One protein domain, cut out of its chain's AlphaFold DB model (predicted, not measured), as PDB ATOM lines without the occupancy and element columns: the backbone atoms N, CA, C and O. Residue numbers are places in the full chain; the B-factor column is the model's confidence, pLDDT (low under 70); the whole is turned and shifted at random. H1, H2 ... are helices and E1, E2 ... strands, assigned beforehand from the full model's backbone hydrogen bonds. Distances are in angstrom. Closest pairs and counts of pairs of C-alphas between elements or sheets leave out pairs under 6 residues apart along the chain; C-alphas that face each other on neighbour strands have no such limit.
ATOM      1  N   MET A 433      34.177   5.102 101.747       96.75
ATOM      2  CA  MET A 433      33.984   5.804 103.015       96.75
ATOM      3  C   MET A 433      34.931   7.006 103.063       96.75
ATOM      4  O   MET A 433      36.123   6.848 102.815       96.75
ATOM      5  N   ILE A 434      34.404   8.194 103.357       95.94
ATOM      6  CA  ILE A 434      35.175   9.438 103.449       95.94
ATOM      7  C   ILE A 434      34.872  10.087 104.802       95.94
ATOM      8  O   ILE A 434      33.746  10.516 105.060       95.94
ATOM      9  N   ASP A 435      35.889  10.143 105.657       94.25
ATOM     10  CA  ASP A 435      35.949  10.963 106.867       94.25
ATOM     11  C   ASP A 435      36.705  12.274 106.578       94.25
ATOM     12  O   ASP A 435      37.083  12.555 105.440       94.25
ATOM     13  N   THR A 436      36.938  13.099 107.601       91.56
ATOM     14  CA  THR A 436      37.672  14.368 107.447       91.56
ATOM     15  C   THR A 436      39.062  14.171 106.834       91.56
ATOM     16  O   THR A 436      39.454  14.943 105.962       91.56
ATOM     17  N   VAL A 437      39.790  13.120 107.225       90.69
ATOM     18  CA  VAL A 437      41.133  12.832 106.695       90.69
ATOM     19  C   VAL A 437      41.057  12.397 105.229       90.69
ATOM     20  O   VAL A 437      41.825  12.874 104.394       90.69
ATOM     21  N   GLY A 438      40.108  11.527 104.880       92.69
ATOM     22  CA  GLY A 438      39.851  11.125 103.501       92.69
ATOM     23  C   GLY A 438      39.439  12.307 102.623       92.69
ATOM     24  O   GLY A 438      39.890  12.403 101.484       92.69
ATOM     25  N   LEU A 439      38.642  13.239 103.153       93.06
ATOM     26  CA  LEU A 439      38.239  14.450 102.439       93.06
ATOM     27  C   LEU A 439      39.439  15.366 102.170       93.06
ATOM     28  O   LEU A 439      39.607  15.816 101.037       93.06
ATOM     29  N   GLN A 440      40.298  15.585 103.171       89.06
ATOM     30  CA  GLN A 440      41.550  16.333 102.998       89.06
ATOM     31  C   GLN A 440      42.400  15.717 101.886       89.06
ATOM     32  O   GLN A 440      42.803  16.423 100.964       89.06
ATOM     33  N   GLN A 441      42.591  14.393 101.912       90.56
ATOM     34  CA  GLN A 441      43.344  13.685 100.878       90.56
ATOM     35  C   GLN A 441      42.730  13.890  99.485       90.56
ATOM     36  O   GLN A 441      43.419  14.342  98.572       90.56
ATOM     37  N   VAL A 442      41.433  13.617  99.314       90.94
ATOM     38  CA  VAL A 442      40.767  13.688  98.002       90.94
ATOM     39  C   VAL A 442      40.693  15.110  97.454       90.94
ATOM     40  O   VAL A 442      40.755  15.286  96.242       90.94
ATOM     41  N   SER A 443      40.603  16.122  98.315       86.19
ATOM     42  CA  SER A 443      40.497  17.520  97.886       86.19
ATOM     43  C   SER A 443      41.748  18.066  97.186       86.19
ATOM     44  O   SER A 443      41.644  19.098  96.533       86.19
ATOM     45  N   ARG A 444      42.907  17.388  97.294       71.19
ATOM     46  CA  ARG A 444      44.185  17.725  96.622       71.19
ATOM     47  C   ARG A 444      44.636  19.190  96.739       71.19
ATOM     48  O   ARG A 444      45.484  19.611  95.960       71.19
ATOM     49  N   SER A 445      44.103  19.976  97.672       53.50
ATOM     50  CA  SER A 445      44.370  21.412  97.714       53.50
ATOM     51  C   SER A 445      45.655  21.701  98.503       53.50
ATOM     52  O   SER A 445      45.662  21.500  99.719       53.50
ATOM     53  N   PRO A 446      46.720  22.240  97.872       46.09
ATOM     54  CA  PRO A 446      47.911  22.696  98.592       46.09
ATOM     55  C   PRO A 446      47.608  23.874  99.536       46.09
ATOM     56  O   PRO A 446      48.401  24.180 100.415       46.09
ATOM     57  N   LYS A 447      46.435  24.516  99.406       43.69
ATOM     58  CA  LYS A 447      45.970  25.589 100.302       43.69
ATOM     59  C   LYS A 447      45.380  25.079 101.627       43.69
ATOM     60  O   LYS A 447      44.916  25.890 102.419       43.69
ATOM     61  N   LEU A 448      45.326  23.762 101.849       47.38
ATOM     62  CA  LEU A 448      44.737  23.162 103.054       47.38
ATOM     63  C   LEU A 448      45.761  22.723 104.107       47.38
ATOM     64  O   LEU A 448      45.343  22.311 105.189       47.38
ATOM     65  N   GLU A 449      47.066  22.838 103.840       47.06
ATOM     66  CA  GLU A 449      48.105  22.576 104.853       47.06
ATOM     67  C   GLU A 449      47.998  23.533 106.060       47.06
ATOM     68  O   GLU A 449      48.479  23.204 107.140       47.06
ATOM     69  N   ASP A 450      47.269  24.647 105.904       48.88
ATOM     70  CA  ASP A 450      47.093  25.712 106.899       48.88
ATOM     71  C   ASP A 450      45.707  25.750 107.577       48.88
ATOM     72  O   ASP A 450      45.429  26.652 108.369       48.88
ATOM     73  N   VAL A 451      44.802  24.788 107.316       49.72
ATOM     74  CA  VAL A 451      43.509  24.732 108.038       49.72
ATOM     75  C   VAL A 451      43.722  24.102 109.412       49.72
ATOM     76  O   VAL A 451      43.337  22.965 109.697       49.72
ATOM     77  N   GLY A 452      44.371  24.876 110.276       48.06
ATOM     78  CA  GLY A 452      44.334  24.689 111.711       48.06
ATOM     79  C   GLY A 452      42.891  24.746 112.218       48.06
ATOM     80  O   GLY A 452      42.114  25.620 111.849       48.06
ATOM     81  N   ALA A 453      42.560  23.791 113.086       48.97
ATOM     82  CA  ALA A 453      41.411  23.795 113.991       48.97
ATOM     83  C   ALA A 453      40.008  23.928 113.354       48.97
ATOM     84  O   ALA A 453      39.363  24.972 113.395       48.97
ATOM     85  N   GLY A 454      39.470  22.795 112.888       60.66
ATOM     86  CA  GLY A 454      38.023  22.568 112.844       60.66
ATOM     87  C   GLY A 454      37.587  21.651 111.708       60.66
ATOM     88  O   GLY A 454      37.410  22.108 110.585       60.66
ATOM     89  N   ALA A 455      37.344  20.365 111.992       61.09
ATOM     90  CA  ALA A 455      36.770  19.435 111.013       61.09
ATOM     91  C   ALA A 455      35.490  20.002 110.364       61.09
ATOM     92  O   ALA A 455      35.310  19.877 109.157       61.09
ATOM     93  N   SER A 456      34.646  20.687 111.140       64.38
ATOM     94  CA  SER A 456      33.403  21.304 110.661       64.38
ATOM     95  C   SER A 456      33.623  22.366 109.583       64.38
ATOM     96  O   SER A 456      32.913  22.350 108.580       64.38
ATOM     97  N   ASN A 457      34.675  23.183 109.700       78.69
ATOM     98  CA  ASN A 457      34.985  24.227 108.719       78.69
ATOM     99  C   ASN A 457      35.290  23.635 107.334       78.69
ATOM    100  O   ASN A 457      34.861  24.175 106.317       78.69
ATOM    101  N   LEU A 458      35.973  22.484 107.280       85.25
ATOM    102  CA  LEU A 458      36.305  21.812 106.021       85.25
ATOM    103  C   LEU A 458      35.060  21.260 105.316       85.25
ATOM    104  O   LEU A 458      34.889  21.404 104.104       85.25
ATOM    105  N   TRP A 459      34.178  20.604 106.069       90.69
ATOM    106  CA  TRP A 459      32.963  20.024 105.503       90.69
ATOM    107  C   TRP A 459      31.985  21.104 105.042       90.69
ATOM    108  O   TRP A 459      31.415  20.969 103.964       90.69
ATOM    109  N   GLU A 460      31.834  22.195 105.790       90.06
ATOM    110  CA  GLU A 460      30.995  23.332 105.393       90.06
ATOM    111  C   GLU A 460      31.562  24.107 104.199       90.06
ATOM    112  O   GLU A 460      30.798  24.642 103.394       90.06
ATOM    113  N   GLN A 461      32.886  24.132 104.029       88.56
ATOM    114  CA  GLN A 461      33.521  24.712 102.846       88.56
ATOM    115  C   GLN A 461      33.140  23.948 101.572       88.56
ATOM    116  O   GLN A 461      32.835  24.556 100.545       88.56
ATOM    117  N   PHE A 462      33.149  22.616 101.630       91.69
ATOM    118  CA  PHE A 462      32.964  21.769 100.453       91.69
ATOM    119  C   PHE A 462      31.530  21.308 100.210       91.69
ATOM    120  O   PHE A 462      31.172  20.992  99.072       91.69
ATOM    121  N   PHE A 463      30.706  21.279 101.253       93.50
ATOM    122  CA  PHE A 463      29.343  20.775 101.207       93.50
ATOM    123  C   PHE A 463      28.364  21.795 101.775       93.50
ATOM    124  O   PHE A 463      28.648  22.519 102.728       93.50
ATOM    125  N   ASP A 464      27.164  21.832 101.211       92.94
ATOM    126  CA  ASP A 464      26.037  22.533 101.806       92.94
ATOM    127  C   ASP A 464      25.406  21.679 102.917       92.94
ATOM    128  O   ASP A 464      24.372  21.031 102.750       92.94
ATOM    129  N   VAL A 465      26.084  21.643 104.069       89.19
ATOM    130  CA  VAL A 465      25.681  20.871 105.259       89.19
ATOM    131  C   VAL A 465      24.293  21.294 105.770       89.19
ATOM    132  O   VAL A 465      23.604  20.486 106.397       89.19
ATOM    133  N   SER A 466      23.826  22.505 105.438       86.31
ATOM    134  CA  SER A 466      22.480  22.981 105.789       86.31
ATOM    135  C   SER A 466      21.372  22.087 105.206       86.31
ATOM    136  O   SER A 466      20.367  21.817 105.869       86.31
ATOM    137  N   LEU A 467      21.606  21.485 104.031       86.19
ATOM    138  CA  LEU A 467      20.677  20.544 103.396       86.19
ATOM    139  C   LEU A 467      20.479  19.254 104.212       86.19
ATOM    140  O   LEU A 467      19.507  18.527 103.997       86.19
ATOM    141  N   LEU A 468      21.380  18.954 105.155       84.50
ATOM    142  CA  LEU A 468      21.305  17.772 106.019       84.50
ATOM    143  C   LEU A 468      20.453  18.001 107.274       84.50
ATOM    144  O   LEU A 468      19.962  17.035 107.868       84.50
ATOM    145  N   GLN A 469      20.257  19.258 107.674       71.00
ATOM    146  CA  GLN A 469      19.539  19.618 108.900       71.00
ATOM    147  C   GLN A 469      18.015  19.407 108.733       71.00
ATOM    148  O   GLN A 469      17.320  18.963 109.656       71.00
ATOM    149  N   GLY A 470      17.498  19.517 107.503       63.06
ATOM    150  CA  GLY A 470      16.077  19.344 107.184       63.06
ATOM    151  C   GLY A 470      15.176  20.386 107.867       63.06
ATOM    152  O   GLY A 470      15.640  21.230 108.616       63.06
ATOM    153  N   VAL A 471      13.862  20.322 107.629       48.53
ATOM    154  CA  VAL A 471      12.902  21.380 108.040       48.53
ATOM    155  C   VAL A 471      12.442  21.277 109.509       48.53
ATOM    156  O   VAL A 471      11.675  22.095 109.996       48.53
ATOM    157  N   SER A 472      12.861  20.243 110.238       51.31
ATOM    158  CA  SER A 472      12.378  19.969 111.598       51.31
ATOM    159  C   SER A 472      13.313  20.580 112.640       51.31
ATOM    160  O   SER A 472      14.491  20.231 112.608       51.31
ATOM    161  N   GLY A 473      12.792  21.333 113.616       52.62
ATOM    162  CA  GLY A 473      13.531  21.905 114.762       52.62
ATOM    163  C   GLY A 473      14.197  20.902 115.725       52.62
ATOM    164  O   GLY A 473      14.515  21.240 116.857       52.62
ATOM    165  N   VAL A 474      14.406  19.656 115.291       60.78
ATOM    166  CA  VAL A 474      15.209  18.644 115.981       60.78
ATOM    167  C   VAL A 474      16.673  18.882 115.622       60.78
ATOM    168  O   VAL A 474      17.012  18.854 114.438       60.78
ATOM    169  N   MET A 475      17.535  19.051 116.628       69.31
ATOM    170  CA  MET A 475      18.987  19.179 116.466       69.31
ATOM    171  C   MET A 475      19.582  17.930 115.795       69.31
ATOM    172  O   MET A 475      19.932  16.948 116.451       69.31
ATOM    173  N   LYS A 476      19.676  17.945 114.462       83.75
ATOM    174  CA  LYS A 476      20.432  16.959 113.687       83.75
ATOM    175  C   LYS A 476      21.841  17.488 113.494       83.75
ATOM    176  O   LYS A 476      22.017  18.582 112.964       83.75
ATOM    177  N   ARG A 477      22.835  16.687 113.861       84.69
ATOM    178  CA  ARG A 477      24.247  17.010 113.658       84.69
ATOM    179  C   ARG A 477      24.864  16.050 112.654       84.69
ATOM    180  O   ARG A 477      24.640  14.845 112.731       84.69
ATOM    181  N   PHE A 478      25.638  16.576 111.718       88.81
ATOM    182  CA  PHE A 478      26.427  15.763 110.801       88.81
ATOM    183  C   PHE A 478      27.669  15.202 111.519       88.81
ATOM    184  O   PHE A 478      28.354  15.930 112.230       88.81
ATOM    185  N   ASP A 479      27.953  13.910 111.339       88.12
ATOM    186  CA  ASP A 479      29.046  13.171 112.003       88.12
ATOM    187  C   ASP A 479      30.369  13.235 111.210       88.12
ATOM    188  O   ASP A 479      31.253  12.408 111.409       88.12
ATOM    189  N   HIS A 480      30.501  14.178 110.262       91.62
ATOM    190  CA  HIS A 480      31.707  14.373 109.433       91.62
ATOM    191  C   HIS A 480      32.168  13.104 108.700       91.62
ATOM    192  O   HIS A 480      33.359  12.842 108.529       91.62
ATOM    193  N   TYR A 481      31.190  12.297 108.284       92.94
ATOM    194  CA  TYR A 481      31.403  10.989 107.692       92.94
ATOM    195  C   TYR A 481      30.371  10.714 106.598       92.94
ATOM    196  O   TYR A 481      29.156  10.764 106.833       92.94
ATOM    197  N   ILE A 482      30.852  10.377 105.401       95.62
ATOM    198  CA  ILE A 482      30.000  10.024 104.265       95.62
ATOM    199  C   ILE A 482      30.387   8.681 103.663       95.62
ATOM    200  O   ILE A 482      31.548   8.278 103.654       95.62
ATOM    201  N   THR A 483      29.397   8.017 103.078       96.94
ATOM    202  CA  THR A 483      29.620   6.928 102.125       96.94
ATOM    203  C   THR A 483      29.114   7.347 100.757       96.94
ATOM    204  O   THR A 483      28.012   7.886 100.645       96.94
ATOM    205  N   THR A 484      29.890   7.136  99.697       96.62
ATOM    206  CA  THR A 484      29.480   7.561  98.353       96.62
ATOM    207  C   THR A 484      29.957   6.620  97.267       96.62
ATOM    208  O   THR A 484      31.051   6.080  97.342       96.62
ATOM    209  N   ASP A 485      29.135   6.429  96.240       94.94
ATOM    210  CA  ASP A 485      29.526   5.759  94.999       94.94
ATOM    211  C   ASP A 485      29.929   6.767  93.903       94.94
ATOM    212  O   ASP A 485      30.087   6.383  92.750       94.94
ATOM    213  N   GLY A 486      30.075   8.057  94.232       95.06
ATOM    214  CA  GLY A 486      30.373   9.144  93.289       95.06
ATOM    215  C   GLY A 486      29.139   9.781  92.635       95.06
ATOM    216  O   GLY A 486      29.277  10.767  91.912       95.06
ATOM    217  N   VAL A 487      27.936   9.253  92.892       95.19
ATOM    218  CA  VAL A 487      26.653   9.829  92.446       95.19
ATOM    219  C   VAL A 487      25.712  10.033  93.627       95.19
ATOM    220  O   VAL A 487      25.176  11.124  93.825       95.19
ATOM    221  N   LYS A 488      25.509   8.992  94.429       95.12
ATOM    222  CA  LYS A 488      24.765   9.015  95.684       95.12
ATOM    223  C   LYS A 488      25.748   9.209  96.835       95.12
ATOM    224  O   LYS A 488      26.791   8.560  96.887       95.12
ATOM    225  N   ALA A 489      25.383  10.048  97.794       95.38
ATOM    226  CA  ALA A 489      26.086  10.198  99.058       95.38
ATOM    227  C   ALA A 489      25.135   9.915 100.229       95.38
ATOM    228  O   ALA A 489      23.983  10.354 100.235       95.38
ATOM    229  N   SER A 490      25.604   9.137 101.202       95.69
ATOM    230  CA  SER A 490      24.926   8.869 102.467       95.69
ATOM    231  C   SER A 490      25.722   9.512 103.593       95.69
ATOM    232  O   SER A 490      26.823   9.062 103.904       95.69
ATOM    233  N   PHE A 491      25.174  10.574 104.171       94.12
ATOM    234  CA  PHE A 491      25.772  11.335 105.262       94.12
ATOM    235  C   PHE A 491      25.321  10.731 106.584       94.12
ATOM    236  O   PHE A 491      24.117  10.591 106.809       94.12
ATOM    237  N   LYS A 492      26.266  10.356 107.447       93.19
ATOM    238  CA  LYS A 492      25.951   9.875 108.792       93.19
ATOM    239  C   LYS A 492      25.661  11.075 109.685       93.19
ATOM    240  O   LYS A 492      26.473  11.991 109.786       93.19
ATOM    241  N   CYS A 493      24.493  11.070 110.305       91.44
ATOM    242  CA  CYS A 493      24.030  12.125 111.189       91.44
ATOM    243  C   CYS A 493      23.632  11.535 112.543       91.44
ATOM    244  O   CYS A 493      23.322  10.347 112.658       91.44
ATOM    245  N   VAL A 494      23.620  12.392 113.554       88.38
ATOM    246  CA  VAL A 494      23.249  12.089 114.934       88.38
ATOM    247  C   VAL A 494      22.077  12.975 115.326       88.38
ATOM    248  O   VAL A 494      22.021  14.145 114.941       88.38
ATOM    249  N   ARG A 495      21.130  12.420 116.078       86.38
ATOM    250  CA  ARG A 495      20.059  13.170 116.743       86.38
ATOM    251  C   ARG A 495      19.812  12.598 118.143       86.38
ATOM    252  O   ARG A 495      20.165  11.443 118.367       86.38
ATOM    253  N   PRO A 496      19.169  13.339 119.058       83.25
ATOM    254  CA  PRO A 496      18.684  12.754 120.303       83.25
ATOM    255  C   PRO A 496      17.677  11.641 120.013       83.25
ATOM    256  O   PRO A 496      16.772  11.826 119.189       83.25
ATOM    257  N   LYS A 497      17.830  10.488 120.675       79.75
ATOM    258  CA  LYS A 497      16.813   9.434 120.648       79.75
ATOM    259  C   LYS A 497      15.518  10.026 121.203       79.75
ATOM    260  O   LYS A 497      15.512  10.622 122.277       79.75
TER     261      LYS A 497
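This is residues 433 to 497 of the 762 residues of the protein "OrfB_Zn_ribbon domain-containing protein" of Lichtheimia ramosa (UniProt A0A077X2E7). A two-stranded hairpin, E1 and E2, has two short helices, H1 and H2, beside the bend of E1, and a tiny H3 near E1's start. The printed part has 65 residues, with three named helices and two named strands in the order H1, H2, H3, E1, E2 along the chain; E1 and E2 make an antiparallel sheet, and the class is mixed, helices and strands. The whole is only just compact, close to loose: radius of gyration of the C-alphas 12.8 A, spans 38 by 28 by 18 A.

Find C-alpha 436 at (37.672, 14.368, 107.447), where H1, residues 436 to 443, begins. H2 is residues 455 to 462, H3 466 to 469. E1, residues 477 to 484, 18.7 A, bends by 69 degrees at 480; E2, residues 488 to 496, runs 25.6 A to C-alpha 496 at (18.684, 12.754, 120.303).

H1 and H2 only just touch, with 3 pairs of C-alphas within 8 A, closest Thr 436 and Ala 455, 6.3 A. In the hairpin E1 and E2, N 479 and O 492 are 2.9 A apart. In H1 and H2 every O i to N i+4 pair is within hydrogen-bond range; H3 is too short for one.

The C-alphas farthest apart, Pro 446 and Lys 497, are 40.4 A apart. The printed part has no cut; the H1 to H2 link is long. Residues 445 to 456 and 470 to 475 have pLDDT under 70.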